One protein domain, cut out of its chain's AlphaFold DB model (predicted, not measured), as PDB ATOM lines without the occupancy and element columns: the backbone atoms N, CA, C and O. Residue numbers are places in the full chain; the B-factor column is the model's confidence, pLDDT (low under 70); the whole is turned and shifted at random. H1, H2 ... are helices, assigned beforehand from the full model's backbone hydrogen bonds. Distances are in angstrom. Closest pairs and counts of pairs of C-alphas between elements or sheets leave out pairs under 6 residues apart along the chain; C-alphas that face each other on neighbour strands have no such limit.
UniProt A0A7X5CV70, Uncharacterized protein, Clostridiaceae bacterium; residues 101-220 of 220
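This is residues 101 to 220 of the 220 residues of an uncharacterized protein of Clostridiaceae bacterium (UniProt A0A7X5CV70). You meet a long rod: H1 is its shaft, H2, H3 and H4 make a head at one end, and H5 packs on H1 farther along. Residues 213 to 220 stick out. The printed part has 120 residues with five named helices, H1 to H5 in order, all helix; it is loose, radius of gyration of the C-alphas 19.4 A, spans 70 by 23 by 17 A.

Start at H1, residues 101 to 124: it touches H5, residues 197 to 217, at a steep tilt of 48 degrees, closest at C-alphas 106 and 204, 5.0 A. H2, residues 126 to 133, touches H3, residues 139 to 147, closest at C-alphas 132 and 139, 4.9 A. H3 and H4, residues 161 to 175, form a hairpin, closest at C-alphas 147 and 164, 5.0 A. In these five helices every O i to N i+4 pair is within hydrogen-bond range.

Find C-alpha 101 at (50.185, 5.674, -6.663); H1 runs 34.2 A. H2 spans 10.5 A, H3 12.1 A, H4 20.9 A; H5 runs 30.3 A to C-alpha 217 at (51.469, 4.887, 8.616).

The farthest C-alphas, 151 and 220, are 70.9 A apart. The printed part has no cut; the links H3 to H4 and H4 to H5 are long; no printed residue is under pLDDT 70.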
ATOM      1  N   ILE A 101      50.898   4.826  -7.622       93.38
ATOM      2  CA  ILE A 101      50.185   5.674  -6.663       93.38
ATOM      3  C   ILE A 101      50.724   7.098  -6.751       93.38
ATOM      4  O   ILE A 101      49.950   8.028  -6.965       93.38
ATOM      5  N   ALA A 102      52.046   7.268  -6.692       93.94
ATOM      6  CA  ALA A 102      52.692   8.566  -6.822       93.94
ATOM      7  C   ALA A 102      52.324   9.260  -8.139       93.94
ATOM      8  O   ALA A 102      51.927  10.426  -8.136       93.94
ATOM      9  N   ARG A 103      52.394   8.546  -9.273       95.44
ATOM     10  CA  ARG A 103      52.014   9.111 -10.578       95.44
ATOM     11  C   ARG A 103      50.550   9.537 -10.600       95.44
ATOM     12  O   ARG A 103      50.250  10.647 -11.030       95.44
ATOM     13  N   LYS A 104      49.646   8.672 -10.136       97.06
ATOM     14  CA  LYS A 104      48.210   8.958 -10.116       97.06
ATOM     15  C   LYS A 104      47.904  10.179  -9.248       97.06
ATOM     16  O   LYS A 104      47.298  11.124  -9.741       97.06
ATOM     17  N   THR A 105      48.389  10.199  -8.008       97.12
ATOM     18  CA  THR A 105      48.169  11.310  -7.072       97.12
ATOM     19  C   THR A 105      48.749  12.622  -7.595       97.12
ATOM     20  O   THR A 105      48.107  13.663  -7.465       97.12
ATOM     21  N   TYR A 106      49.920  12.585  -8.238       98.06
ATOM     22  CA  TYR A 106      50.502  13.769  -8.869       98.06
ATOM     23  C   TYR A 106      49.565  14.356  -9.930       98.06
ATOM     24  O   TYR A 106      49.233  15.539  -9.870       98.06
ATOM     25  N   PHE A 107      49.113  13.540 -10.889       98.00
ATOM     26  CA  PHE A 107      48.254  14.023 -11.971       98.00
ATOM     27  C   PHE A 107      46.866  14.426 -11.480       98.00
ATOM     28  O   PHE A 107      46.346  15.431 -11.950       98.00
ATOM     29  N   GLU A 108      46.282  13.707 -10.522       97.81
ATOM     30  CA  GLU A 108      45.008  14.095  -9.905       97.81
ATOM     31  C   GLU A 108      45.121  15.458  -9.215       97.81
ATOM     32  O   GLU A 108      44.278  16.323  -9.438       97.81
ATOM     33  N   SER A 109      46.192  15.689  -8.450       97.81
ATOM     34  CA  SER A 109      46.433  16.981  -7.802       97.81
ATOM     35  C   SER A 109      46.699  18.094  -8.818       97.81
ATOM     36  O   SER A 109      46.162  19.192  -8.693       97.81
ATOM     37  N   TYR A 110      47.514  17.834  -9.840       97.56
ATOM     38  CA  TYR A 110      47.867  18.839 -10.841       97.56
ATOM     39  C   TYR A 110      46.669  19.211 -11.727       97.56
ATOM     40  O   TYR A 110      46.374  20.388 -11.914       97.56
ATOM     41  N   LEU A 111      45.939  18.217 -12.243       97.06
ATOM     42  CA  LEU A 111      44.735  18.443 -13.045       97.06
ATOM     43  C   LEU A 111      43.601  19.039 -12.209       97.06
ATOM     44  O   LEU A 111      42.870  19.880 -12.722       97.06
ATOM     45  N   GLY A 112      43.470  18.640 -10.940       97.19
ATOM     46  CA  GLY A 112      42.524  19.244 -10.002       97.19
ATOM     47  C   GLY A 112      42.754  20.745  -9.871       97.19
ATOM     48  O   GLY A 112      41.841  21.523 -10.106       97.19
ATOM     49  N   GLN A 113      44.005  21.164  -9.656       96.69
ATOM     50  CA  GLN A 113      44.352  22.587  -9.590       96.69
ATOM     51  C   GLN A 113      43.979  23.363 -10.865       96.69
ATOM     52  O   GLN A 113      43.531  24.505 -10.770       96.69
ATOM     53  N   LEU A 114      44.166  22.771 -12.050       96.06
ATOM     54  CA  LEU A 114      43.790  23.413 -13.315       96.06
ATOM     55  C   LEU A 114      42.271  23.535 -13.467       96.06
ATOM     56  O   LEU A 114      41.800  24.582 -13.899       96.06
ATOM     57  N   LYS A 115      41.517  22.503 -13.072       96.31
ATOM     58  CA  LYS A 115      40.048  22.534 -13.077       96.31
ATOM     59  C   LYS A 115      39.501  23.571 -12.105       96.31
ATOM     60  O   LYS A 115      38.691  24.392 -12.509       96.31
ATOM     61  N   ASP A 116      40.017  23.613 -10.880       95.62
ATOM     62  CA  ASP A 116      39.613  24.614  -9.885       95.62
ATOM     63  C   ASP A 116      39.881  26.043 -10.391       95.62
ATOM     64  O   ASP A 116      39.097  26.966 -10.161       95.62
ATOM     65  N   THR A 117      40.990  26.227 -11.116       96.56
ATOM     66  CA  THR A 117      41.341  27.504 -11.757       96.56
ATOM     67  C   THR A 117      40.351  27.847 -12.870       96.56
ATOM     68  O   THR A 117      39.862  28.973 -12.925       96.56
ATOM     69  N   GLU A 118      40.024  26.885 -13.735       96.12
ATOM     70  CA  GLU A 118      39.030  27.050 -14.798       96.12
ATOM     71  C   GLU A 118      37.654  27.426 -14.232       96.12
ATOM     72  O   GLU A 118      37.044  28.390 -14.693       96.12
ATOM     73  N   ASP A 119      37.195  26.719 -13.200       96.44
ATOM     74  CA  ASP A 119      35.908  26.967 -12.548       96.44
ATOM     75  C   ASP A 119      35.879  28.345 -11.881       96.44
ATOM     76  O   ASP A 119      34.902  29.080 -12.016       96.44
ATOM     77  N   THR A 120      36.973  28.750 -11.228       97.00
ATOM     78  CA  THR A 120      37.104  30.100 -10.657       97.00
ATOM     79  C   THR A 120      36.941  31.176 -11.734       97.00
ATOM     80  O   THR A 120      36.219  32.152 -11.529       97.00
ATOM     81  N   ILE A 121      37.565  30.984 -12.900       97.19
ATOM     82  CA  ILE A 121      37.480  31.928 -14.019       97.19
ATOM     83  C   ILE A 121      36.069  31.957 -14.615       97.19
ATOM     84  O   ILE A 121      35.521  33.037 -14.825       97.19
ATOM     85  N   LYS A 122      35.445  30.795 -14.846       96.88
ATOM     86  CA  LYS A 122      34.056  30.724 -15.331       96.88
ATOM     87  C   LYS A 122      33.094  31.427 -14.383       96.88
ATOM     88  O   LYS A 122      32.253  32.205 -14.830       96.88
ATOM     89  N   ASN A 123      33.246  31.196 -13.080       97.12
ATOM     90  CA  ASN A 123      32.416  31.821 -12.057       97.12
ATOM     91  C   ASN A 123      32.571  33.347 -12.061       97.12
ATOM     92  O   ASN A 123      31.566  34.049 -12.014       97.12
ATOM     93  N   TYR A 124      33.798  33.863 -12.206       96.88
ATOM     94  CA  TYR A 124      34.050  35.306 -12.299       96.88
ATOM     95  C   TYR A 124      33.292  35.969 -13.459       96.88
ATOM     96  O   TYR A 124      32.741  37.056 -13.301       96.88
ATOM     97  N   TYR A 125      33.218  35.307 -14.617       97.25
ATOM     98  CA  TYR A 125      32.563  35.850 -15.811       97.25
ATOM     99  C   TYR A 125      31.103  35.415 -15.991       97.25
ATOM    100  O   TYR A 125      30.495  35.760 -17.004       97.25
ATOM    101  N   THR A 126      30.515  34.687 -15.037       97.56
ATOM    102  CA  THR A 126      29.165  34.115 -15.186       97.56
ATOM    103  C   THR A 126      28.094  35.185 -15.387       97.56
ATOM    104  O   THR A 126      27.262  35.049 -16.280       97.56
ATOM    105  N   ASP A 127      28.134  36.284 -14.633       97.50
ATOM    106  CA  ASP A 127      27.139  37.354 -14.774       97.50
ATOM    107  C   ASP A 127      27.244  38.053 -16.135       97.50
ATOM    108  O   ASP A 127      26.239  38.259 -16.816       97.50
ATOM    109  N   ALA A 128      28.468  38.340 -16.585       96.75
ATOM    110  CA  ALA A 128      28.716  38.942 -17.892       96.75
ATOM    111  C   ALA A 128      28.363  37.989 -19.051       96.75
ATOM    112  O   ALA A 128      27.913  38.430 -20.109       96.75
ATOM    113  N   TYR A 129      28.540  36.680 -18.853       97.62
ATOM    114  CA  TYR A 129      28.087  35.651 -19.785       97.62
ATOM    115  C   TYR A 129      26.560  35.627 -19.871       97.62
ATOM    116  O   TYR A 129      26.013  35.678 -20.971       97.62
ATOM    117  N   ASN A 130      25.875  35.633 -18.724       97.88
ATOM    118  CA  ASN A 130      24.415  35.653 -18.647       97.88
ATOM    119  C   ASN A 130      23.819  36.908 -19.301       97.88
ATOM    120  O   ASN A 130      22.810  36.825 -20.001       97.88
ATOM    121  N   GLU A 131      24.464  38.062 -19.129       97.25
ATOM    122  CA  GLU A 131      24.102  39.295 -19.829       97.25
ATOM    123  C   GLU A 131      24.256  39.142 -21.353       97.25
ATOM    124  O   GLU A 131      23.351  39.499 -22.105       97.25
ATOM    125  N   ALA A 132      25.367  38.562 -21.818       96.62
ATOM    126  CA  ALA A 132      25.637  38.389 -23.243       96.62
ATOM    127  C   ALA A 132      24.669  37.423 -23.943       96.62
ATOM    128  O   ALA A 132      24.272  37.684 -25.080       96.62
ATOM    129  N   ILE A 133      24.276  36.325 -23.291       96.75
ATOM    130  CA  ILE A 133      23.296  35.373 -23.848       96.75
ATOM    131  C   ILE A 133      21.860  35.909 -23.799       96.75
ATOM    132  O   ILE A 133      21.019  35.466 -24.573       96.75
ATOM    133  N   SER A 134      21.580  36.856 -22.898       95.50
ATOM    134  CA  SER A 134      20.258  37.482 -22.750       95.50
ATOM    135  C   SER A 134      20.096  38.739 -23.610       95.50
ATOM    136  O   SER A 134      19.040  39.369 -23.581       95.50
ATOM    137  N   SER A 135      21.140  39.132 -24.342       92.62
ATOM    138  CA  SER A 135      21.133  40.315 -25.198       92.62
ATOM    139  C   SER A 135      20.193  40.146 -26.395       92.62
ATOM    140  O   SER A 135      20.034  39.053 -26.934       92.62
ATOM    141  N   GLU A 136      19.599  41.250 -26.852       91.75
ATOM    142  CA  GLU A 136      18.752  41.275 -28.056       91.75
ATOM    143  C   GLU A 136      19.549  41.054 -29.353       91.75
ATOM    144  O   GLU A 136      18.981  40.712 -30.390       91.75
ATOM    145  N   ILE A 137      20.867  41.268 -29.305       93.38
ATOM    146  CA  ILE A 137      21.780  41.057 -30.427       93.38
ATOM    147  C   ILE A 137      22.632  39.808 -30.204       93.38
ATOM    148  O   ILE A 137      22.786  39.334 -29.083       93.38
ATOM    149  N   ASP A 138      23.235  39.311 -31.287       95.56
ATOM    150  CA  ASP A 138      24.195  38.206 -31.237       95.56
ATOM    151  C   ASP A 138      25.241  38.409 -30.124       95.56
ATOM    152  O   ASP A 138      25.894  39.454 -30.051       95.56
ATOM    153  N   SER A 139      25.416  37.396 -29.270       96.62
ATOM    154  CA  SER A 139      26.235  37.485 -28.057       96.62
ATOM    155  C   SER A 139      27.694  37.840 -28.348       96.62
ATOM    156  O   SER A 139      28.301  38.599 -27.594       96.62
ATOM    157  N   ILE A 140      28.265  37.355 -29.457       96.56
ATOM    158  CA  ILE A 140      29.645  37.677 -29.858       96.56
ATOM    159  C   ILE A 140      29.762  39.145 -30.282       96.56
ATOM    160  O   ILE A 140      30.728  39.838 -29.930       96.56
ATOM    161  N   THR A 141      28.766  39.637 -31.014       96.62
ATOM    162  CA  THR A 141      28.651  41.044 -31.409       96.62
ATOM    163  C   THR A 141      28.466  41.938 -30.183       96.62
ATOM    164  O   THR A 141      29.155  42.953 -30.063       96.62
ATOM    165  N   PHE A 142      27.622  41.526 -29.229       97.56
ATOM    166  CA  PHE A 142      27.403  42.221 -27.962       97.56
ATOM    167  C   PHE A 142      28.696  42.399 -27.168       97.56
ATOM    168  O   PHE A 142      29.076  43.533 -26.870       97.56
ATOM    169  N   ILE A 143      29.424  41.312 -26.882       97.88
ATOM    170  CA  ILE A 143      30.666  41.403 -26.097       97.88
ATOM    171  C   ILE A 143      31.742  42.217 -26.825       97.88
ATOM    172  O   ILE A 143      32.519  42.927 -26.188       97.88
ATOM    173  N   SER A 144      31.787  42.168 -28.159       97.19
ATOM    174  CA  SER A 144      32.739  42.963 -28.943       97.19
ATOM    175  C   SER A 144      32.397  44.452 -28.853       97.19
ATOM    176  O   SER A 144      33.274  45.274 -28.584       97.19
ATOM    177  N   GLY A 145      31.111  44.790 -28.975       97.06
ATOM    178  CA  GLY A 145      30.602  46.140 -28.767       97.06
ATOM    179  C   GLY A 145      30.895  46.666 -27.361       97.06
ATOM    180  O   GLY A 145      31.368  47.788 -27.218       97.06
ATOM    181  N   LYS A 146      30.652  45.855 -26.328       97.31
ATOM    182  CA  LYS A 146      30.803  46.254 -24.924       97.31
ATOM    183  C   LYS A 146      32.258  46.454 -24.500       97.31
ATOM    184  O   LYS A 146      32.575  47.434 -23.828       97.31
ATOM    185  N   TYR A 147      33.157  45.563 -24.917       97.81
ATOM    186  CA  TYR A 147      34.519  45.532 -24.377       97.81
ATOM    187  C   TYR A 147      35.599  46.089 -25.317       97.81
ATOM    188  O   TYR A 147      36.643  46.540 -24.836       97.81
ATOM    189  N   LEU A 148      35.377  46.102 -26.638       96.38
ATOM    190  CA  LEU A 148      36.399  46.509 -27.617       96.38
ATOM    191  C   LEU A 148      36.075  47.812 -28.360       96.38
ATOM    192  O   LEU A 148      36.995  48.527 -28.758       96.38
ATOM    193  N   CYS A 149      34.798  48.132 -28.566       95.44
ATOM    194  CA  CYS A 149      34.387  49.211 -29.463       95.44
ATOM    195  C   CYS A 149      33.936  50.462 -28.701       95.44
ATOM    196  O   CYS A 149      32.787  50.551 -28.292       95.44
ATOM    197  N   THR A 150      34.798  51.478 -28.594       95.00
ATOM    198  CA  THR A 150      34.500  52.747 -27.886       95.00
ATOM    199  C   THR A 150      33.311  53.535 -28.443       95.00
ATOM    200  O   THR A 150      32.762  54.384 -27.751       95.00
ATOM    201  N   TRP A 151      32.930  53.282 -29.694       92.69
ATOM    202  CA  TRP A 151      31.803  53.916 -30.381       92.69
ATOM    203  C   TRP A 151      30.474  53.165 -30.198       92.69
ATOM    204  O   TRP A 151      29.445  53.627 -30.683       92.69
ATOM    205  N   SER A 152      30.484  51.997 -29.550       94.88
ATOM    206  CA  SER A 152      29.280  51.206 -29.295       94.88
ATOM    207  C   SER A 152      28.454  51.813 -28.164       94.88
ATOM    208  O   SER A 152      29.000  52.199 -27.135       94.88
ATOM    209  N   ASN A 153      27.126  51.787 -28.293       93.44
ATOM    210  CA  ASN A 153      26.216  52.171 -27.206       93.44
ATOM    211  C   ASN A 153      26.337  51.255 -25.976       93.44
ATOM    212  O   ASN A 153      25.959  51.649 -24.879       93.44
ATOM    213  N   TYR A 154      26.863  50.042 -26.162       93.38
ATOM    214  CA  TYR A 154      27.103  49.079 -25.088       93.38
ATOM    215  C   TYR A 154      28.473  49.237 -24.432       93.38
ATOM    216  O   TYR A 154      28.768  48.502 -23.497       93.38
ATOM    217  N   PHE A 155      29.337  50.116 -24.954       96.62
ATOM    218  CA  PHE A 155      30.715  50.222 -24.490       96.62
ATOM    219  C   PHE A 155      30.769  50.529 -22.995       96.62
ATOM    220  O   PHE A 155      30.149  51.486 -22.538       96.62
ATOM    221  N   ASP A 156      31.544  49.743 -22.247       93.44
ATOM    222  CA  ASP A 156      31.724  49.936 -20.811       93.44
ATOM    223  C   ASP A 156      33.033  50.697 -20.524       93.44
ATOM    224  O   ASP A 156      34.113  50.096 -20.487       93.44
ATOM    225  N   PRO A 157      32.998  52.026 -20.308       94.25
ATOM    226  CA  PRO A 157      34.194  52.791 -19.982       94.25
ATOM    227  C   PRO A 157      34.660  52.595 -18.531       94.25
ATOM    228  O   PRO A 157      35.788  52.984 -18.224       94.25
ATOM    229  N   SER A 158      33.832  52.021 -17.647       94.88
ATOM    230  CA  SER A 158      34.139  51.887 -16.216       94.88
ATOM    231  C   SER A 158      35.211  50.828 -15.941       94.88
ATOM    232  O   SER A 158      36.025  50.987 -15.031       94.88
ATOM    233  N   MET A 159      35.274  49.794 -16.783       93.88
ATOM    234  CA  MET A 159      36.271  48.734 -16.704       93.88
ATOM    235  C   MET A 159      37.616  49.171 -17.326       93.88
ATOM    236  O   MET A 159      37.644  49.736 -18.423       93.88
ATOM    237  N   PRO A 160      38.779  48.908 -16.701       95.06
ATOM    238  CA  PRO A 160      40.084  49.179 -17.301       95.06
ATOM    239  C   PRO A 160      40.276  48.481 -18.654       95.06
ATOM    240  O   PRO A 160      39.854  47.348 -18.855       95.06
ATOM    241  N   ALA A 161      40.997  49.116 -19.584       95.62
ATOM    242  CA  ALA A 161      41.156  48.593 -20.950       95.62
ATOM    243  C   ALA A 161      41.729  47.165 -21.017       95.62
ATOM    244  O   ALA A 161      41.304  46.373 -21.854       95.62
ATOM    245  N   LYS A 162      42.673  46.831 -20.130       96.06
ATOM    246  CA  LYS A 162      43.246  45.480 -20.042       96.06
ATOM    247  C   LYS A 162      42.238  44.455 -19.522       96.06
ATOM    248  O   LYS A 162      42.179  43.353 -20.053       96.06
ATOM    249  N   GLU A 163      41.438  44.824 -18.527       95.88
ATOM    250  CA  GLU A 163      40.395  43.956 -17.976       95.88
ATOM    251  C   GLU A 163      39.282  43.713 -18.999       95.88
ATOM    252  O   GLU A 163      38.831  42.584 -19.157       95.88
ATOM    253  N   ARG A 164      38.935  44.723 -19.808       97.31
ATOM    254  CA  ARG A 164      38.012  44.547 -20.939       97.31
ATOM    255  C   ARG A 164      38.519  43.548 -21.973       97.31
ATOM    256  O   ARG A 164      37.746  42.732 -22.461       97.31
ATOM    257  N   GLN A 165      39.808  43.599 -22.317       97.06
ATOM    258  CA  GLN A 165      40.401  42.642 -23.257       97.06
ATOM    259  C   GLN A 165      40.341  41.208 -22.719       97.06
ATOM    260  O   GLN A 165      39.997  40.297 -23.468       97.06
ATOM    261  N   TRP A 166      40.629  41.020 -21.429       97.50
ATOM    262  CA  TRP A 166      40.483  39.726 -20.761       97.50
ATOM    263  C   TRP A 166      39.031  39.256 -20.743       97.50
ATOM    264  O   TRP A 166      38.745  38.152 -21.196       97.50
ATOM    265  N   THR A 167      38.110  40.128 -20.343       97.62
ATOM    266  CA  THR A 167      36.673  39.839 -20.318       97.62
ATOM    267  C   THR A 167      36.167  39.416 -21.696       97.62
ATOM    268  O   THR A 167      35.512  38.385 -21.827       97.62
ATOM    269  N   HIS A 168      36.533  40.149 -22.753       97.75
ATOM    270  CA  HIS A 168      36.199  39.777 -24.131       97.75
ATOM    271  C   HIS A 168      36.753  38.403 -24.510       97.75
ATOM    272  O   HIS A 168      36.016  37.576 -25.042       97.75
ATOM    273  N   HIS A 169      38.032  38.153 -24.224       97.69
ATOM    274  CA  HIS A 169      38.693  36.894 -24.556       97.69
ATOM    275  C   HIS A 169      38.006  35.695 -23.889       97.69
ATOM    276  O   HIS A 169      37.696  34.713 -24.563       97.69
ATOM    277  N   GLN A 170      37.725  35.798 -22.590       97.94
ATOM    278  CA  GLN A 170      37.151  34.713 -21.796       97.94
ATOM    279  C   GLN A 170      35.687  34.463 -22.147       97.94
ATOM    280  O   GLN A 170      35.300  33.320 -22.377       97.94
ATOM    281  N   LEU A 171      34.886  35.525 -22.291       97.88
ATOM    282  CA  LEU A 171      33.491  35.397 -22.713       97.88
ATOM    283  C   LEU A 171      33.379  34.822 -24.117       97.88
ATOM    284  O   LEU A 171      32.553  33.944 -24.353       97.88
ATOM    285  N   ARG A 172      34.234  35.260 -25.050       97.88
ATOM    286  CA  ARG A 172      34.293  34.658 -26.382       97.88
ATOM    287  C   ARG A 172      34.616  33.173 -26.279       97.88
ATOM    288  O   ARG A 172      33.980  32.388 -26.970       97.88
ATOM    289  N   ALA A 173      35.564  32.792 -25.420       97.69
ATOM    290  CA  ALA A 173      35.925  31.394 -25.249       97.69
ATOM    291  C   ALA A 173      34.757  30.550 -24.717       97.69
ATOM    292  O   ALA A 173      34.481  29.498 -25.291       97.69
ATOM    293  N   MET A 174      34.044  31.052 -23.705       97.12
ATOM    294  CA  MET A 174      32.851  30.423 -23.128       97.12
ATOM    295  C   MET A 174      31.686  30.331 -24.123       97.12
ATOM    296  O   MET A 174      30.992  29.325 -24.157       97.12
ATOM    297  N   LEU A 175      31.461  31.360 -24.944       96.81
ATOM    298  CA  LEU A 175      30.372  31.383 -25.930       96.81
ATOM    299  C   LEU A 175      30.618  30.451 -27.123       96.81
ATOM    300  O   LEU A 175      29.666  30.030 -27.772       96.81
ATOM    301  N   THR A 176      31.880  30.145 -27.439       95.81
ATOM    302  CA  THR A 176      32.242  29.271 -28.566       95.81
ATOM    303  C   THR A 176      32.687  27.873 -28.139       95.81
ATOM    304  O   THR A 176      33.279  27.176 -28.960       95.81
ATOM    305  N   ASP A 177      32.498  27.492 -26.871       93.12
ATOM    306  CA  ASP A 177      33.008  26.235 -26.294       93.12
ATOM    307  C   ASP A 177      34.498  25.983 -26.600       93.12
ATOM    308  O   ASP A 177      34.942  24.869 -26.883       93.12
ATOM    309  N   SER A 178      35.302  27.048 -26.567       93.88
ATOM    310  CA  SER A 178      36.752  26.966 -26.765       93.88
ATOM    311  C   SER A 178      37.506  27.080 -25.441       93.88
ATOM    312  O   SER A 178      36.924  27.314 -24.382       93.88
ATOM    313  N   HIS A 179      38.823  26.887 -25.480       92.88
ATOM    314  CA  HIS A 179      39.635  26.832 -24.269       92.88
ATOM    315  C   HIS A 179      39.741  28.192 -23.571       92.88
ATOM    316  O   HIS A 179      40.203  29.170 -24.159       92.88
ATOM    317  N   ILE A 180      39.371  28.209 -22.291       94.94
ATOM    318  CA  ILE A 180      39.533  29.348 -21.385       94.94
ATOM    319  C   ILE A 180      41.013  29.512 -21.037       94.94
ATOM    320  O   ILE A 180      41.734  28.538 -20.797       94.94
ATOM    321  N   ALA A 181      41.474  30.757 -20.983       95.62
ATOM    322  CA  ALA A 181      42.838  31.066 -20.589       95.62
ATOM    323  C   ALA A 181      42.973  31.014 -19.059       95.62
ATOM    324  O   ALA A 181      42.410  31.843 -18.350       95.62
ATOM    325  N   LEU A 182      43.748  30.052 -18.546       96.00
ATOM    326  CA  LEU A 182      43.889  29.779 -17.105       96.00
ATOM    327  C   LEU A 182      44.789  30.769 -16.345       96.00
ATOM    328  O   LEU A 182      45.005  30.625 -15.147       96.00
ATOM    329  N   ASN A 183      45.358  31.755 -17.033       95.50
ATOM    330  CA  ASN A 183      46.300  32.726 -16.480       95.50
ATOM    331  C   ASN A 183      45.694  34.131 -16.328       95.50
ATOM    332  O   ASN A 183      46.434  35.115 -16.356       95.50
ATOM    333  N   ASP A 184      44.371  34.222 -16.190       96.31
ATOM    334  CA  ASP A 184      43.647  35.485 -16.049       96.31
ATOM    335  C   ASP A 184      43.978  36.183 -14.718       96.31
ATOM    336  O   ASP A 184      43.620  35.682 -13.649       96.31
ATOM    337  N   PRO A 185      44.653  37.345 -14.741       95.31
ATOM    338  CA  PRO A 185      45.058  38.024 -13.518       95.31
ATOM    339  C   PRO A 185      43.895  38.700 -12.780       95.31
ATOM    340  O   PRO A 185      44.026  38.965 -11.586       95.31
ATOM    341  N   TYR A 186      42.785  38.994 -13.460       95.25
ATOM    342  CA  TYR A 186      41.632  39.684 -12.881       95.25
ATOM    343  C   TYR A 186      40.732  38.689 -12.160       95.25
ATOM    344  O   TYR A 186      40.490  38.833 -10.959       95.25
ATOM    345  N   ALA A 187      40.356  37.614 -12.855       96.00
ATOM    346  CA  ALA A 187      39.523  36.561 -12.287       96.00
ATOM    347  C   ALA A 187      40.208  35.818 -11.127       96.00
ATOM    348  O   ALA A 187      39.549  35.376 -10.189       96.00
ATOM    349  N   LEU A 188      41.542  35.710 -11.156       95.88
ATOM    350  CA  LEU A 188      42.324  35.026 -10.119       95.88
ATOM    351  C   LEU A 188      42.873  35.966  -9.040       95.88
ATOM    352  O   LEU A 188      43.605  35.516  -8.159       95.88
ATOM    353  N   SER A 189      42.538  37.258  -9.079       93.62
ATOM    354  CA  SER A 189      43.060  38.254  -8.135       93.62
ATOM    355  C   SER A 189      42.752  37.908  -6.670       93.62
ATOM    356  O   SER A 189      43.631  38.016  -5.813       93.62
ATOM    357  N   SER A 190      41.548  37.398  -6.389       89.19
ATOM    358  CA  SER A 190      41.115  36.944  -5.059       89.19
ATOM    359  C   SER A 190      41.875  35.709  -4.558       89.19
ATOM    360  O   SER A 190      42.061  35.545  -3.353       89.19
ATOM    361  N   SER A 191      42.376  34.879  -5.475       87.06
ATOM    362  CA  SER A 191      43.150  33.662  -5.193       87.06
ATOM    363  C   SER A 191      44.661  33.911  -5.078       87.06
ATOM    364  O   SER A 191      45.439  32.961  -4.988       87.06
ATOM    365  N   GLY A 192      45.097  35.178  -5.080       89.69
ATOM    366  CA  GLY A 192      46.514  35.554  -5.064       89.69
ATOM    367  C   GLY A 192      47.170  35.593  -6.449       89.69
ATOM    368  O   GLY A 192      48.394  35.667  -6.542       89.69
ATOM    369  N   GLY A 193      46.366  35.574  -7.515       91.94
ATOM    370  CA  GLY A 193      46.808  35.614  -8.905       91.94
ATOM    371  C   GLY A 193      47.015  34.231  -9.539       91.94
ATOM    372  O   GLY A 193      46.810  33.195  -8.902       91.94
ATOM    373  N   PRO A 194      47.415  34.199 -10.823       93.31
ATOM    374  CA  PRO A 194      47.663  32.956 -11.540       93.31
ATOM    375  C   PRO A 194      48.864  32.209 -10.955       93.31
ATOM    376  O   PRO A 194      49.945  32.777 -10.781       93.31
ATOM    377  N   LYS A 195      48.686  30.912 -10.686       93.19
ATOM    378  CA  LYS A 195      49.764  30.050 -10.188       93.19
ATOM    379  C   LYS A 195      50.796  29.784 -11.279       93.19
ATOM    380  O   LYS A 195      50.451  29.521 -12.432       93.19
ATOM    381  N   THR A 196      52.071  29.776 -10.905       93.75
ATOM    382  CA  THR A 196      53.133  29.323 -11.809       93.75
ATOM    383  C   THR A 196      53.171  27.797 -11.894       93.75
ATOM    384  O   THR A 196      52.717  27.088 -10.991       93.75
ATOM    385  N   VAL A 197      53.769  27.272 -12.967       93.50
ATOM    386  CA  VAL A 197      53.992  25.825 -13.137       93.50
ATOM    387  C   VAL A 197      54.768  25.244 -11.952       93.50
ATOM    388  O   VAL A 197      54.432  24.174 -11.459       93.50
ATOM    389  N   GLU A 198      55.757  25.977 -11.439       96.12
ATOM    390  CA  GLU A 198      56.572  25.576 -10.287       96.12
ATOM    391  C   GLU A 198      55.748  25.476  -8.996       96.12
ATOM    392  O   GLU A 198      55.938  24.557  -8.200       96.12
ATOM    393  N   GLN A 199      54.809  26.403  -8.787       95.44
ATOM    394  CA  GLN A 199      53.906  26.361  -7.638       95.44
ATOM    395  C   GLN A 199      52.961  25.160  -7.724       95.44
ATOM    396  O   GLN A 199      52.799  24.447  -6.733       95.44
ATOM    397  N   MET A 200      52.379  24.906  -8.899       95.81
ATOM    398  CA  MET A 200      51.488  23.760  -9.109       95.81
ATOM    399  C   MET A 200      52.221  22.422  -8.963       95.81
ATOM    400  O   MET A 200      51.713  21.516  -8.300       95.81
ATOM    401  N   ASP A 201      53.432  22.316  -9.516       96.81
ATOM    402  CA  ASP A 201      54.314  21.152  -9.370       96.81
ATOM    403  C   ASP A 201      54.675  20.905  -7.899       96.81
ATOM    404  O   ASP A 201      54.587  19.775  -7.416       96.81
ATOM    405  N   LYS A 202      55.003  21.961  -7.145       97.62
ATOM    406  CA  LYS A 202      55.292  21.851  -5.710       97.62
ATOM    407  C   LYS A 202      54.091  21.322  -4.923       97.62
ATOM    408  O   LYS A 202      54.273  20.456  -4.070       97.62
ATOM    409  N   ILE A 203      52.884  21.813  -5.210       96.31
ATOM    410  CA  ILE A 203      51.647  21.340  -4.567       96.31
ATOM    411  C   ILE A 203      51.390  19.870  -4.921       96.31
ATOM    412  O   ILE A 203      51.143  19.063  -4.028       96.31
ATOM    413  N   ALA A 204      51.530  19.493  -6.193       97.31
ATOM    414  CA  ALA A 204      51.304  18.119  -6.636       97.31
ATOM    415  C   ALA A 204      52.315  17.134  -6.021       97.31
ATOM    416  O   ALA A 204      51.940  16.058  -5.555       97.31
ATOM    417  N   LYS A 205      53.595  17.515  -5.934       96.81
ATOM    418  CA  LYS A 205      54.630  16.730  -5.238       96.81
ATOM    419  C   LYS A 205      54.358  16.603  -3.742       96.81
ATOM    420  O   LYS A 205      54.601  15.543  -3.167       96.81
ATOM    421  N   GLN A 206      53.859  17.664  -3.115       97.50
ATOM    422  CA  GLN A 206      53.485  17.636  -1.706       97.50
ATOM    423  C   GLN A 206      52.301  16.686  -1.464       97.50
ATOM    424  O   GLN A 206      52.376  15.865  -0.554       97.50
ATOM    425  N   ALA A 207      51.283  16.698  -2.330       97.12
ATOM    426  CA  ALA A 207      50.156  15.765  -2.259       97.12
ATOM    427  C   ALA A 207      50.600  14.296  -2.393       97.12
ATOM    428  O   ALA A 207      50.122  13.427  -1.665       97.12
ATOM    429  N   VAL A 208      51.560  14.010  -3.281       96.62
ATOM    430  CA  VAL A 208      52.174  12.676  -3.391       96.62
ATOM    431  C   VAL A 208      52.850  12.277  -2.088       96.62
ATOM    432  O   VAL A 208      52.616  11.182  -1.585       96.62
ATOM    433  N   LYS A 209      53.678  13.164  -1.530       95.44
ATOM    434  CA  LYS A 209      54.386  12.901  -0.277       95.44
ATOM    435  C   LYS A 209      53.403  12.587   0.853       95.44
ATOM    436  O   LYS A 209      53.550  11.561   1.507       95.44
ATOM    437  N   GLU A 210      52.382  13.418   1.029       96.38
ATOM    438  CA  GLU A 210      51.337  13.216   2.038       96.38
ATOM    439  C   GLU A 210      50.610  11.887   1.840       96.38
ATOM    440  O   GLU A 210      50.388  11.156   2.805       96.38
ATOM    441  N   LYS A 211      50.305  11.522   0.588       95.88
ATOM    442  CA  LYS A 211      49.623  10.263   0.294       95.88
ATOM    443  C   LYS A 211      50.472   9.043   0.625       95.88
ATOM    444  O   LYS A 211      49.968   8.080   1.201       95.88
ATOM    445  N   LEU A 212      51.750   9.068   0.265       94.31
ATOM    446  CA  LEU A 212      52.658   7.958   0.534       94.31
ATOM    447  C   LEU A 212      52.979   7.839   2.033       94.31
ATOM    448  O   LEU A 212      53.044   6.725   2.551       94.31
ATOM    449  N   GLU A 213      53.111   8.960   2.749       94.94
ATOM    450  CA  GLU A 213      53.256   8.976   4.212       94.94
ATOM    451  C   GLU A 213      52.005   8.432   4.920       94.94
ATOM    452  O   GLU A 213      52.125   7.665   5.875       94.94
ATOM    453  N   GLU A 214      50.804   8.779   4.444       95.06
ATOM    454  CA  GLU A 214      49.540   8.227   4.949       95.06
ATOM    455  C   GLU A 214      49.495   6.700   4.789       95.06
ATOM    456  O   GLU A 214      49.100   5.986   5.711       95.06
ATOM    457  N   LEU A 215      49.911   6.186   3.628       93.62
ATOM    458  CA  LEU A 215      49.933   4.748   3.356       93.62
ATOM    459  C   LEU A 215      50.981   4.010   4.191       93.62
ATOM    460  O   LEU A 215      50.696   2.913   4.663       93.62
ATOM    461  N   LEU A 216      52.155   4.610   4.411       92.06
ATOM    462  CA  LEU A 216      53.183   4.021   5.273       92.06
ATOM    463  C   LEU A 216      52.681   3.881   6.711       92.06
ATOM    464  O   LEU A 216      52.799   2.802   7.280       92.06
ATOM    465  N   LYS A 217      52.044   4.922   7.261       92.12
ATOM    466  CA  LYS A 217      51.469   4.887   8.616       92.12
ATOM    467  C   LYS A 217      50.372   3.837   8.790       92.12
ATOM    468  O   LYS A 217      50.149   3.389   9.901       92.12
ATOM    469  N   LYS A 218      49.658   3.464   7.722       89.94
ATOM    470  CA  LYS A 218      48.628   2.408   7.768       89.94
ATOM    471  C   LYS A 218      49.204   0.990   7.744       89.94
ATOM    472  O   LYS A 218      48.456   0.046   7.975       89.94
ATOM    473  N   MET A 219      50.479   0.837   7.388       80.81
ATOM    474  CA  MET A 219      51.175  -0.452   7.406       80.81
ATOM    475  C   MET A 219      51.898  -0.726   8.732       80.81
ATOM    476  O   MET A 219      52.287  -1.872   8.958       80.81
ATOM    477  N   GLU A 220      52.111   0.306   9.556       71.94
ATOM    478  CA  GLU A 220      52.646   0.215  10.926       71.94
ATOM    479  C   GLU A 220      51.546  -0.154  11.930       71.94
ATOM    480  O   GLU A 220      51.846  -0.976  12.826       71.94
TER     481      GLU A 220